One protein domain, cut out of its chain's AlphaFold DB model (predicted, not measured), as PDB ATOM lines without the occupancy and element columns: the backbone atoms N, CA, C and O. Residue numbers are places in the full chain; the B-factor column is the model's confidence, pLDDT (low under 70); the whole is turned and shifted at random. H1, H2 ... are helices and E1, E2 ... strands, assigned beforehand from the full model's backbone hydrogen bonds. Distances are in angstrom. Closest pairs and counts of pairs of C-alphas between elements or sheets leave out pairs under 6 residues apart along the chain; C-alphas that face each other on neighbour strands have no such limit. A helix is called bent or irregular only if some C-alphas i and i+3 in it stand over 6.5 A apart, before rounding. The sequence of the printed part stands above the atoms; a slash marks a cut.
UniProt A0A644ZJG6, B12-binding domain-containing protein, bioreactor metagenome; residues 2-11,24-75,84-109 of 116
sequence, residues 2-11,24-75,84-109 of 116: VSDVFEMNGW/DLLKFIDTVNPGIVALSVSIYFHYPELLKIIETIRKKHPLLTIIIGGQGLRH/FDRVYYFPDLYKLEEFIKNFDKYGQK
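AT A GLANCE: This is residues 2 to 11, 24 to 75 and 84 to 109 of the 116 residues of the protein "B12-binding domain-containing protein" of bioreactor metagenome (UniProt A0A644ZJG6). A small sheet of three parallel strands forms the core, with the long helix H3 packed on one face and H4 on the other, making three layers. The short helix H1 packs beside H4 at a steep angle, and the short helix H2 lies beyond the E1 edge of the sheet, near H3. The printed part has 88 residues, with four named helices and three named strands in the order H1, H2, E1, H3, E2, E3, H4; the sheet order is E1, E2, E3, and the class is mixed, helices and strands. The whole is compact, with a radius of gyration of the C-alphas of 13.0 A, and rounded, spanning 33 by 28 by 21 A.

IN THESE COORDINATES: H1 is residues 2 to 8, beginning at C-alpha 2 (104.459, 108.797, 134.320). H2 is residues 24 to 32, 12.1 A long. E1 is residues 36 to 40, 13.1 A long, beginning at C-alpha 36 (114.646, 114.945, 137.804). H3 is residues 44 to 60, 25.4 A long; it is irregular, with C-alphas 45 and 48 lying 7.4 A apart. E2 is residues 65 to 69, 13.6 A long, and E3 is residues 87 to 90, 10.2 A long. H4 is residues 93 to 106, 20.5 A long, ending at C-alpha 106 (125.326, 109.997, 129.275).

HOW THE PARTS SIT: E1 and E2 are parallel at 19 degrees, with N 39 and O 67 at 2.9 A, within hydrogen-bond range. E2 and E3 are parallel at 34 degrees, with N 68 and O 88 at 2.8 A. E1, H3 and E2 form a strand-helix-strand unit, two parallel neighbour strands with a helix between them in the chain, and its crossover is right-handed. H3 is on the sheet at a height of 9.9 A and runs along the strands, at 1 degrees to E2 on the local plane; the closest C-alphas of H3 and E2 are those of Ile 54 and Ile 66, 7.8 A apart. H4 is on the opposite face at a height of 10.1 A and runs along the strands, at 5 degrees to E3 on the local plane; its closest C-alphas to E3 are those of Leu 96 and Phe 90, 5.7 A apart. H1 and H4 touch at a steep tilt of 50 degrees, the same way; the closest C-alphas are those of Val 5 and Glu 97, 6.6 A. H1 only grazes the sheet, with residues 2 to 3. H2 is not on the sheet; it is close to H3 but not clearly touching it, with the C-alphas of Leu 26 and Ile 57 closest at 6.9 A. Every O i to N i+4 pair is within hydrogen-bond range in H1 and H2; in H3 it is 11 of 13 and in H4 8 of 10.

THE WHOLE: The two C-alphas farthest apart are those of Phe 45 and Lys 105, 36.2 A. Residues 12 to 23 are not printed, with 21.9 A between C-alphas 11 and 24, and residues 76 to 83 are not printed, with 16.9 A between C-alphas 75 and 84. Of the links that are printed whole, H2 to E1, E1 to H3, H3 to E2 and E3 to H4, each is tight. Mean pLDDT of the printed part is 90.0, and residues 104 to 109 are under 70.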
ATOM      1  N   VAL A   2     103.078 108.262 134.409       91.50
ATOM      2  CA  VAL A   2     104.459 108.797 134.320       91.50
ATOM      3  C   VAL A   2     105.374 108.150 135.366       91.50
ATOM      4  O   VAL A   2     106.453 107.699 135.013       91.50
ATOM      5  N   SER A   3     104.912 108.050 136.618       90.88
ATOM      6  CA  SER A   3     105.578 107.302 137.698       90.88
ATOM      7  C   SER A   3     105.992 105.901 137.255       90.88
ATOM      8  O   SER A   3     107.163 105.556 137.322       90.88
ATOM      9  N   ASP A   4     105.036 105.150 136.712       92.12
ATOM     10  CA  ASP A   4     105.209 103.749 136.338       92.12
ATOM     11  C   ASP A   4     106.264 103.612 135.230       92.12
ATOM     12  O   ASP A   4     107.102 102.723 135.289       92.12
ATOM     13  N   VAL A   5     106.285 104.530 134.252       93.00
ATOM     14  CA  VAL A   5     107.318 104.549 133.199       93.00
ATOM     15  C   VAL A   5     108.712 104.747 133.796       93.00
ATOM     16  O   VAL A   5     109.648 104.066 133.385       93.00
ATOM     17  N   PHE A   6     108.870 105.642 134.770       93.12
ATOM     18  CA  PHE A   6     110.145 105.815 135.468       93.12
ATOM     19  C   PHE A   6     110.532 104.556 136.259       93.12
ATOM     20  O   PHE A   6     111.641 104.046 136.091       93.12
ATOM     21  N   GLU A   7     109.618 104.018 137.068       93.81
ATOM     22  CA  GLU A   7     109.851 102.817 137.886       93.81
ATOM     23  C   GLU A   7     110.222 101.600 137.026       93.81
ATOM     24  O   GLU A   7     111.181 100.890 137.327       93.81
ATOM     25  N   MET A   8     109.528 101.396 135.902       92.88
ATOM     26  CA  MET A   8     109.823 100.331 134.935       92.88
ATOM     27  C   MET A   8     111.215 100.460 134.303       92.88
ATOM     28  O   MET A   8     111.782  99.459 133.873       92.88
ATOM     29  N   ASN A   9     111.774 101.672 134.257       90.75
ATOM     30  CA  ASN A   9     113.135 101.935 133.789       90.75
ATOM     31  C   ASN A   9     114.153 101.995 134.945       90.75
ATOM     32  O   ASN A   9     115.268 102.469 134.756       90.75
ATOM     33  N   GLY A  10     113.795 101.497 136.136       90.88
ATOM     34  CA  GLY A  10     114.708 101.333 137.271       90.88
ATOM     35  C   GLY A  10     114.884 102.572 138.148       90.88
ATOM     36  O   GLY A  10     115.747 102.575 139.027       90.88
ATOM     37  N   TRP A  11     114.080 103.618 137.943       92.31
ATOM     38  CA  TRP A  11     114.145 104.824 138.763       92.31
ATOM     39  C   TRP A  11     113.423 104.638 140.096       92.31
ATOM     40  O   TRP A  11     112.338 104.064 140.159       92.31
ATOM     41  N   ASP A  24     106.150 123.169 149.742       88.94
ATOM     42  CA  ASP A  24     106.360 121.802 150.212       88.94
ATOM     43  C   ASP A  24     107.083 120.976 149.150       88.94
ATOM     44  O   ASP A  24     107.998 120.227 149.491       88.94
ATOM     45  N   LEU A  25     106.802 121.230 147.866       92.50
ATOM     46  CA  LEU A  25     107.593 120.697 146.755       92.50
ATOM     47  C   LEU A  25     109.081 121.060 146.888       92.50
ATOM     48  O   LEU A  25     109.930 120.184 146.774       92.50
ATOM     49  N   LEU A  26     109.417 122.325 147.165       93.56
ATOM     50  CA  LEU A  26     110.820 122.734 147.331       93.56
ATOM     51  C   LEU A  26     111.494 122.045 148.515       93.56
ATOM     52  O   LEU A  26     112.599 121.542 148.359       93.56
ATOM     53  N   LYS A  27     110.831 121.990 149.675       93.50
ATOM     54  CA  LYS A  27     111.372 121.279 150.846       93.50
ATOM     55  C   LYS A  27     111.613 119.804 150.540       93.50
ATOM     56  O   LYS A  27     112.604 119.232 150.987       93.50
ATOM     57  N   PHE A  28     110.713 119.192 149.776       94.19
ATOM     58  CA  PHE A  28     110.865 117.814 149.346       94.19
ATOM     59  C   PHE A  28     112.063 117.647 148.405       94.19
ATOM     60  O   PHE A  28     112.882 116.759 148.624       94.19
ATOM     61  N   ILE A  29     112.217 118.540 147.421       96.06
ATOM     62  CA  ILE A  29     113.385 118.576 146.526       96.06
ATOM     63  C   ILE A  29     114.679 118.732 147.333       96.06
ATOM     64  O   ILE A  29     115.630 118.002 147.074       96.06
ATOM     65  N   ASP A  30     114.713 119.615 148.336       95.31
ATOM     66  CA  ASP A  30     115.886 119.791 149.205       95.31
ATOM     67  C   ASP A  30     116.239 118.516 149.979       95.31
ATOM     68  O   ASP A  30     117.411 118.214 150.181       95.31
ATOM     69  N   THR A  31     115.219 117.787 150.438       95.81
ATOM     70  CA  THR A  31     115.390 116.609 151.297       95.81
ATOM     71  C   THR A  31     115.813 115.386 150.493       95.81
ATOM     72  O   THR A  31     116.705 114.649 150.903       95.81
ATOM     73  N   VAL A  32     115.162 115.159 149.352       95.12
ATOM     74  CA  VAL A  32     115.378 113.972 148.513       95.12
ATOM     75  C   VAL A  32     116.526 114.167 147.527       95.12
ATOM     76  O   VAL A  32     117.137 113.188 147.113       95.12
ATOM     77  N   ASN A  33     116.839 115.414 147.165       93.06
ATOM     78  CA  ASN A  33     117.837 115.765 146.155       93.06
ATOM     79  C   ASN A  33     117.678 114.948 144.850       93.06
ATOM     80  O   ASN A  33     118.585 114.205 144.462       93.06
ATOM     81  N   PRO A  34     116.512 115.031 144.178       94.25
ATOM     82  CA  PRO A  34     116.228 114.218 143.001       94.25
ATOM     83  C   PRO A  34     117.082 114.641 141.797       94.25
ATOM     84  O   PRO A  34     117.451 115.804 141.663       94.25
ATOM     85  N   GLY A  35     117.332 113.718 140.864       91.25
ATOM     86  CA  GLY A  35     117.960 114.049 139.575       91.25
ATOM     87  C   GLY A  35     117.007 114.737 138.586       91.25
ATOM     88  O   GLY A  35     117.437 115.549 137.761       91.25
ATOM     89  N   ILE A  36     115.707 114.434 138.681       93.81
ATOM     90  CA  ILE A  36     114.646 114.945 137.804       93.81
ATOM     91  C   ILE A  36     113.414 115.297 138.643       93.81
ATOM     92  O   ILE A  36     113.029 114.547 139.538       93.81
ATOM     93  N   VAL A  37     112.758 116.409 138.307       95.56
ATOM     94  CA  VAL A  37     111.393 116.718 138.761       95.56
ATOM     95  C   VAL A  37     110.446 116.682 137.572       95.56
ATOM     96  O   VAL A  37     110.661 117.380 136.584       95.56
ATOM     97  N   ALA A  38     109.384 115.884 137.684       95.12
ATOM     98  CA  ALA A  38     108.343 115.774 136.673       95.12
ATOM     99  C   ALA A  38     107.085 116.541 137.089       95.12
ATOM    100  O   ALA A  38     106.497 116.252 138.129       95.12
ATOM    101  N   LEU A  39     106.660 117.501 136.267       94.88
ATOM    102  CA  LEU A  39     105.455 118.300 136.483       94.88
ATOM    103  C   LEU A  39     104.445 118.015 135.367       94.88
ATOM    104  O   LEU A  39     104.764 118.091 134.181       94.88
ATOM    105  N   SER A  40     103.210 117.699 135.744       91.81
ATOM    106  CA  SER A  40     102.131 117.400 134.800       91.81
ATOM    107  C   SER A  40     101.007 118.413 134.946       91.81
ATOM    108  O   SER A  40     100.555 118.676 136.059       91.81
ATOM    109  N   VAL A  41     100.536 118.961 133.826       92.38
ATOM    110  CA  VAL A  41      99.411 119.901 133.787       92.38
ATOM    111  C   VAL A  41      98.322 119.377 132.857       92.38
ATOM    112  O   VAL A  41      98.486 119.295 131.638       92.38
ATOM    113  N   SER A  42      97.171 119.038 133.436       90.94
ATOM    114  CA  SER A  42      96.029 118.490 132.691       90.94
ATOM    115  C   SER A  42      95.196 119.567 131.990       90.94
ATOM    116  O   SER A  42      94.692 119.318 130.899       90.94
ATOM    117  N   ILE A  43      95.075 120.759 132.586       92.12
ATOM    118  CA  ILE A  43      94.282 121.881 132.059       92.12
ATOM    119  C   ILE A  43      95.116 123.163 132.007       92.12
ATOM    120  O   ILE A  43      95.867 123.462 132.933       92.12
ATOM    121  N   TYR A  44      94.958 123.945 130.935       90.94
ATOM    122  CA  TYR A  44      95.752 125.160 130.692       90.94
ATOM    123  C   TYR A  44      95.603 126.224 131.794       90.94
ATOM    124  O   TYR A  44      96.497 127.037 131.991       90.94
ATOM    125  N   PHE A  45      94.516 126.189 132.571       92.56
ATOM    126  CA  PHE A  45      94.288 127.099 133.698       92.56
ATOM    127  C   PHE A  45      95.446 127.128 134.716       92.56
ATOM    128  O   PHE A  45      95.755 128.191 135.249       92.56
ATOM    129  N   HIS A  46      96.145 126.005 134.930       91.12
ATOM    130  CA  HIS A  46      97.300 125.938 135.840       91.12
ATOM    131  C   HIS A  46      98.622 126.407 135.211       91.12
ATOM    132  O   HIS A  46      99.667 126.353 135.856       91.12
ATOM    133  N   TYR A  47      98.618 126.892 133.966       92.69
ATOM    134  CA  TYR A  47      99.829 127.359 133.290       92.69
ATOM    135  C   TYR A  47     100.582 128.461 134.067       92.69
ATOM    136  O   TYR A  47     101.792 128.319 134.261       92.69
ATOM    137  N   PRO A  48      99.926 129.513 134.608       92.94
ATOM    138  CA  PRO A  48     100.630 130.530 135.393       92.94
ATOM    139  C   PRO A  48     101.240 129.979 136.689       92.94
ATOM    140  O   PRO A  48     102.261 130.478 137.159       92.94
ATOM    141  N   GLU A  49     100.616 128.965 137.285       92.25
ATOM    142  CA  GLU A  49     101.120 128.298 138.485       92.25
ATOM    143  C   GLU A  49     102.343 127.431 138.169       92.25
ATOM    144  O   GLU A  49     103.353 127.521 138.869       92.25
ATOM    145  N   LEU A  50     102.302 126.684 137.061       94.12
ATOM    146  CA  LEU A  50     103.445 125.928 136.555       94.12
ATOM    147  C   LEU A  50     104.667 126.833 136.351       94.12
ATOM    148  O   LEU A  50     105.756 126.495 136.814       94.12
ATOM    149  N   LEU A  51     104.493 127.994 135.708       94.81
ATOM    150  CA  LEU A  51     105.583 128.952 135.495       94.81
ATOM    151  C   LEU A  51     106.207 129.409 136.819       94.81
ATOM    152  O   LEU A  51     107.430 129.397 136.956       94.81
ATOM    153  N   LYS A  52     105.381 129.747 137.818       94.31
ATOM    154  CA  LYS A  52     105.861 130.141 139.153       94.31
ATOM    155  C   LYS A  52     106.635 129.015 139.837       94.31
ATOM    156  O   LYS A  52     107.661 129.276 140.468       94.31
ATOM    157  N   ILE A  53     106.167 127.773 139.715       95.00
ATOM    158  CA  ILE A  53     106.860 126.598 140.257       95.00
ATOM    159  C   ILE A  53     108.226 126.444 139.589       95.00
ATOM    160  O   ILE A  53     109.235 126.385 140.291       95.00
ATOM    161  N   ILE A  54     108.280 126.438 138.255       96.12
ATOM    162  CA  ILE A  54     109.529 126.288 137.496       96.12
ATOM    163  C   ILE A  54     110.514 127.398 137.857       96.12
ATOM    164  O   ILE A  54     111.667 127.103 138.176       96.12
ATOM    165  N   GLU A  55     110.062 128.653 137.883       95.94
ATOM    166  CA  GLU A  55     110.889 129.800 138.255       95.94
ATOM    167  C   GLU A  55     111.469 129.636 139.666       95.94
ATOM    168  O   GLU A  55     112.661 129.858 139.893       95.94
ATOM    169  N   THR A  56     110.648 129.195 140.619       95.25
ATOM    170  CA  THR A  56     111.086 129.017 142.007       95.25
ATOM    171  C   THR A  56     112.087 127.869 142.143       95.25
ATOM    172  O   THR A  56     113.103 128.024 142.823       95.25
ATOM    173  N   ILE A  57     111.858 126.744 141.458       96.00
ATOM    174  CA  ILE A  57     112.818 125.634 141.426       96.00
ATOM    175  C   ILE A  57     114.121 126.096 140.763       96.00
ATOM    176  O   ILE A  57     115.187 125.809 141.296       96.00
ATOM    177  N   ARG A  58     114.076 126.844 139.649       94.62
ATOM    178  CA  ARG A  58     115.287 127.345 138.965       94.62
ATOM    179  C   ARG A  58     116.124 128.270 139.825       94.62
ATOM    180  O   ARG A  58     117.341 128.114 139.844       94.62
ATOM    181  N   LYS A  59     115.494 129.180 140.570       94.94
ATOM    182  CA  LYS A  59     116.203 130.085 141.487       94.94
ATOM    183  C   LYS A  59     117.018 129.333 142.539       94.94
ATOM    184  O   LYS A  59     118.082 129.806 142.922       94.94
ATOM    185  N   LYS A  60     116.528 128.182 143.008       95.56
ATOM    186  CA  LYS A  60     117.156 127.422 144.097       95.56
ATOM    187  C   LYS A  60     118.034 126.257 143.624       95.56
ATOM    188  O   LYS A  60     119.069 125.989 144.223       95.56
ATOM    189  N   HIS A  61     117.648 125.594 142.538       95.50
ATOM    190  CA  HIS A  61     118.304 124.406 141.992       95.50
ATOM    191  C   HIS A  61     118.584 124.594 140.495       95.50
ATOM    192  O   HIS A  61     117.967 123.917 139.678       95.50
ATOM    193  N   PRO A  62     119.510 125.485 140.098       93.50
ATOM    194  CA  PRO A  62     119.687 125.895 138.700       93.50
ATOM    195  C   PRO A  62     120.030 124.747 137.734       93.50
ATOM    196  O   PRO A  62     119.710 124.829 136.551       93.50
ATOM    197  N   LEU A  63     120.625 123.654 138.226       92.56
ATOM    198  CA  LEU A  63     121.057 122.508 137.410       92.56
ATOM    199  C   LEU A  63     120.091 121.312 137.419       92.56
ATOM    200  O   LEU A  63     120.285 120.362 136.654       92.56
ATOM    201  N   LEU A  64     119.062 121.335 138.270       94.44
ATOM    202  CA  LEU A  64     118.110 120.228 138.403       94.44
ATOM    203  C   LEU A  64     117.300 120.081 137.111       94.44
ATOM    204  O   LEU A  64     116.746 121.068 136.642       94.44
ATOM    205  N   THR A  65     117.200 118.893 136.530       94.56
ATOM    206  CA  THR A  65     116.389 118.715 135.318       94.56
ATOM    207  C   THR A  65     114.906 118.791 135.666       94.56
ATOM    208  O   THR A  65     114.454 118.133 136.604       94.56
ATOM    209  N   ILE A  66     114.141 119.576 134.909       95.88
ATOM    210  CA  ILE A  66     112.679 119.594 135.005       95.88
ATOM    211  C   ILE A  66     112.112 119.006 133.721       95.88
ATOM    212  O   ILE A  66     112.504 119.396 132.623       95.88
ATOM    213  N   ILE A  67     111.157 118.096 133.856       95.44
ATOM    214  CA  ILE A  67     110.341 117.645 132.735       95.44
ATOM    215  C   ILE A  67     108.903 118.111 132.937       95.44
ATOM    216  O   ILE A  67     108.367 118.061 134.045       95.44
ATOM    217  N   ILE A  68     108.287 118.585 131.861       95.94
ATOM    218  CA  ILE A  68     106.902 119.044 131.838       95.94
ATOM    219  C   ILE A  68     106.093 118.242 130.822       95.94
ATOM    220  O   ILE A  68     106.594 117.840 129.771       95.94
ATOM    221  N   GLY A  69     104.818 118.029 131.117       94.56
ATOM    222  CA  GLY A  69     103.908 117.325 130.223       94.56
ATOM    223  C   GLY A  69     102.447 117.536 130.593       94.56
ATOM    224  O   GLY A  69     102.109 118.339 131.463       94.56
ATOM    225  N   GLY A  70     101.575 116.786 129.928       92.62
ATOM    226  CA  GLY A  70     100.131 116.846 130.138       92.62
ATOM    227  C   GLY A  70      99.396 117.662 129.073       92.62
ATOM    228  O   GLY A  70      99.963 118.496 128.366       92.62
ATOM    229  N   GLN A  71      98.101 117.376 128.928       91.50
ATOM    230  CA  GLN A  71      97.289 117.890 127.819       91.50
ATOM    231  C   GLN A  71      97.120 119.414 127.856       91.50
ATOM    232  O   GLN A  71      96.964 120.034 126.803       91.50
ATOM    233  N   GLY A  72      97.229 120.026 129.038       91.81
ATOM    234  CA  GLY A  72      97.150 121.473 129.212       91.81
ATOM    235  C   GLY A  72      98.310 122.241 128.573       91.81
ATOM    236  O   GLY A  72      98.195 123.449 128.415       91.81
ATOM    237  N   LEU A  73      99.396 121.565 128.176       92.94
ATOM    238  CA  LEU A  73     100.595 122.190 127.602       92.94
ATOM    239  C   LEU A  73     100.751 121.984 126.091       92.94
ATOM    240  O   LEU A  73     101.719 122.479 125.515       92.94
ATOM    241  N   ARG A  74      99.807 121.295 125.431       87.88
ATOM    242  CA  ARG A  74      99.907 120.930 124.002       87.88
ATOM    243  C   ARG A  74     100.278 122.087 123.073       87.88
ATOM    244  O   ARG A  74     100.961 121.854 122.083       87.88
ATOM    245  N   HIS A  75      99.824 123.300 123.382       87.06
ATOM    246  CA  HIS A  75     100.016 124.480 122.534       87.06
ATOM    247  C   HIS A  75     100.931 125.549 123.151       87.06
ATOM    248  O   HIS A  75     101.181 126.558 122.504       87.06
ATOM    249  N   PHE A  84     113.330 128.705 130.108       93.44
ATOM    250  CA  PHE A  84     114.055 128.071 131.203       93.44
ATOM    251  C   PHE A  84     114.995 126.978 130.700       93.44
ATOM    252  O   PHE A  84     114.571 126.021 130.053       93.44
ATOM    253  N   ASP A  85     116.267 127.083 131.083       90.75
ATOM    254  CA  ASP A  85     117.260 126.051 130.798       90.75
ATOM    255  C   ASP A  85     116.931 124.739 131.518       90.75
ATOM    256  O   ASP A  85     116.443 124.727 132.655       90.75
ATOM    257  N   ARG A  86     117.273 123.617 130.866       91.94
ATOM    258  CA  ARG A  86     117.121 122.252 131.408       91.94
ATOM    259  C   ARG A  86     115.670 121.914 131.779       91.94
ATOM    260  O   ARG A  86     115.421 121.122 132.694       91.94
ATOM    261  N   VAL A  87     114.728 122.531 131.064       94.88
ATOM    262  CA  VAL A  87     113.302 122.211 131.099       94.88
ATOM    263  C   VAL A  87     112.917 121.555 129.781       94.88
ATOM    264  O   VAL A  87     113.021 122.168 128.722       94.88
ATOM    265  N   TYR A  88     112.454 120.311 129.849       94.12
ATOM    266  CA  TYR A  88     112.108 119.517 128.672       94.12
ATOM    267  C   TYR A  88     110.617 119.204 128.656       94.12
ATOM    268  O   TYR A  88     110.034 118.867 129.683       94.12
ATOM    269  N   TYR A  89     109.996 119.304 127.485       94.94
ATOM    270  CA  TYR A  89     108.593 118.956 127.299       94.94
ATOM    271  C   TYR A  89     108.442 117.614 126.595       94.94
ATOM    272  O   TYR A  89     109.022 117.408 125.529       94.94
ATOM    273  N   PHE A  90     107.584 116.755 127.144       94.44
ATOM    274  CA  PHE A  90     107.214 115.487 126.523       94.44
ATOM    275  C   PHE A  90     105.703 115.437 126.258       94.44
ATOM    276  O   PHE A  90     104.908 115.525 127.200       94.44
ATOM    277  N   PRO A  91     105.277 115.302 124.985       90.88
ATOM    278  CA  PRO A  91     103.859 115.260 124.624       90.88
ATOM    279  C   PRO A  91     103.191 113.916 124.941       90.88
ATOM    280  O   PRO A  91     101.965 113.851 125.041       90.88
ATOM    281  N   ASP A  92     103.983 112.852 125.083       92.19
ATOM    282  CA  ASP A  92     103.527 111.484 125.294       92.19
ATOM    283  C   ASP A  92     104.567 110.663 126.077       92.19
ATOM    284  O   ASP A  92     105.710 111.087 126.279       92.19
ATOM    285  N   LEU A  93     104.141 109.487 126.546       92.75
ATOM    286  CA  LEU A  93     104.977 108.590 127.344       92.75
ATOM    287  C   LEU A  93     106.094 107.931 126.527       92.75
ATOM    288  O   LEU A  93     107.123 107.606 127.105       92.75
ATOM    289  N   TYR A  94     105.928 107.765 125.210       91.81
ATOM    290  CA  TYR A  94     106.935 107.122 124.364       91.81
ATOM    291  C   TYR A  94     108.192 107.984 124.258       91.81
ATOM    292  O   TYR A  94     109.297 107.502 124.503       91.81
ATOM    293  N   LYS A  95     108.028 109.282 123.974       91.69
ATOM    294  CA  LYS A  95     109.156 110.225 123.930       91.69
ATOM    295  C   LYS A  95     109.804 110.417 125.297       91.69
ATOM    296  O   LYS A  95     111.017 110.580 125.388       91.69
ATOM    297  N   LEU A  96     108.997 110.401 126.359       93.00
ATOM    298  CA  LEU A  96     109.512 110.439 127.722       93.00
ATOM    299  C   LEU A  96     110.377 109.205 128.021       93.00
ATOM    300  O   LEU A  96     111.474 109.337 128.554       93.00
ATOM    301  N   GLU A  97     109.902 108.011 127.678       92.56
ATOM    302  CA  GLU A  97     110.632 106.765 127.913       92.56
ATOM    303  C   GLU A  97     111.954 106.725 127.131       92.56
ATOM    304  O   GLU A  97     112.986 106.334 127.680       92.56
ATOM    305  N   GLU A  98     111.955 107.184 125.875       90.56
ATOM    306  CA  GLU A  98     113.173 107.325 125.067       90.56
ATOM    307  C   GLU A  98     114.201 108.241 125.745       90.56
ATOM    308  O   GLU A  98     115.389 107.917 125.805       90.56
ATOM    309  N   PHE A  99     113.752 109.359 126.314       89.81
ATOM    310  CA  PHE A  99     114.614 110.258 127.074       89.81
ATOM    311  C   PHE A  99     115.194 109.585 128.322       89.81
ATOM    312  O   PHE A  99     116.408 109.633 128.527       89.81
ATOM    313  N   ILE A 100     114.356 108.932 129.133       89.44
ATOM    314  CA  ILE A 100     114.774 108.299 130.395       89.44
ATOM    315  C   ILE A 100     115.844 107.233 130.137       89.44
ATOM    316  O   ILE A 100     116.886 107.242 130.789       89.44
ATOM    317  N   LYS A 101     115.648 106.379 129.124       87.06
ATOM    318  CA  LYS A 101     116.616 105.329 128.751       87.06
ATOM    319  C   LYS A 101     117.993 105.877 128.376       87.06
ATOM    320  O   LYS A 101     118.999 105.188 128.538       87.06
ATOM    321  N   ASN A 102     118.045 107.100 127.854       81.12
ATOM    322  CA  ASN A 102     119.291 107.756 127.469       81.12
ATOM    323  C   ASN A 102     119.883 108.626 128.588       81.12
ATOM    324  O   ASN A 102     121.089 108.873 128.584       81.12
ATOM    325  N   PHE A 103     119.075 109.056 129.560       76.38
ATOM    326  CA  PHE A 103     119.505 109.905 130.672       76.38
ATOM    327  C   PHE A 103     120.614 109.243 131.504       76.38
ATOM    328  O   PHE A 103     121.650 109.858 131.767       76.38
ATOM    329  N   ASP A 104     120.441 107.960 131.828       60.50
ATOM    330  CA  ASP A 104     121.393 107.185 132.637       60.50
ATOM    331  C   ASP A 104     122.700 106.871 131.897       60.50
ATOM    332  O   ASP A 104     123.735 106.620 132.516       60.50
ATOM    333  N   LYS A 105     122.680 106.908 130.560       52.00
ATOM    334  CA  LYS A 105     123.807 106.484 129.722       52.00
ATOM    335  C   LYS A 105     124.842 107.584 129.477       52.00
ATOM    336  O   LYS A 105     126.004 107.266 129.237       52.00
ATOM    337  N   TYR A 106     124.442 108.854 129.549       54.38
ATOM    338  CA  TYR A 106     125.326 109.997 129.275       54.38
ATOM    339  C   TYR A 106     125.460 110.978 130.451       54.38
ATOM    340  O   TYR A 106     126.328 111.852 130.454       54.38
ATOM    341  N   GLY A 107     124.637 110.822 131.491       53.97
ATOM    342  CA  GLY A 107     124.631 111.719 132.637       53.97
ATOM    343  C   GLY A 107     124.198 113.151 132.296       53.97
ATOM    344  O   GLY A 107     123.995 113.551 131.150       53.97
ATOM    345  N   GLN A 108     124.082 113.958 133.349       51.84
ATOM    346  CA  GLN A 108     123.528 115.321 133.380       51.84
ATOM    347  C   GLN A 108     124.124 116.311 132.340       51.84
ATOM    348  O   GLN A 108     123.540 117.378 132.126       51.84
ATOM    349  N   LYS A 109     125.283 116.009 131.726       45.44
ATOM    350  CA  LYS A 109     126.064 116.913 130.854       45.44
ATOM    351  C   LYS A 109     125.776 116.811 129.348       45.44
ATOM    352  O   LYS A 109     126.117 117.752 128.640       45.44
TER     353      LYS A 109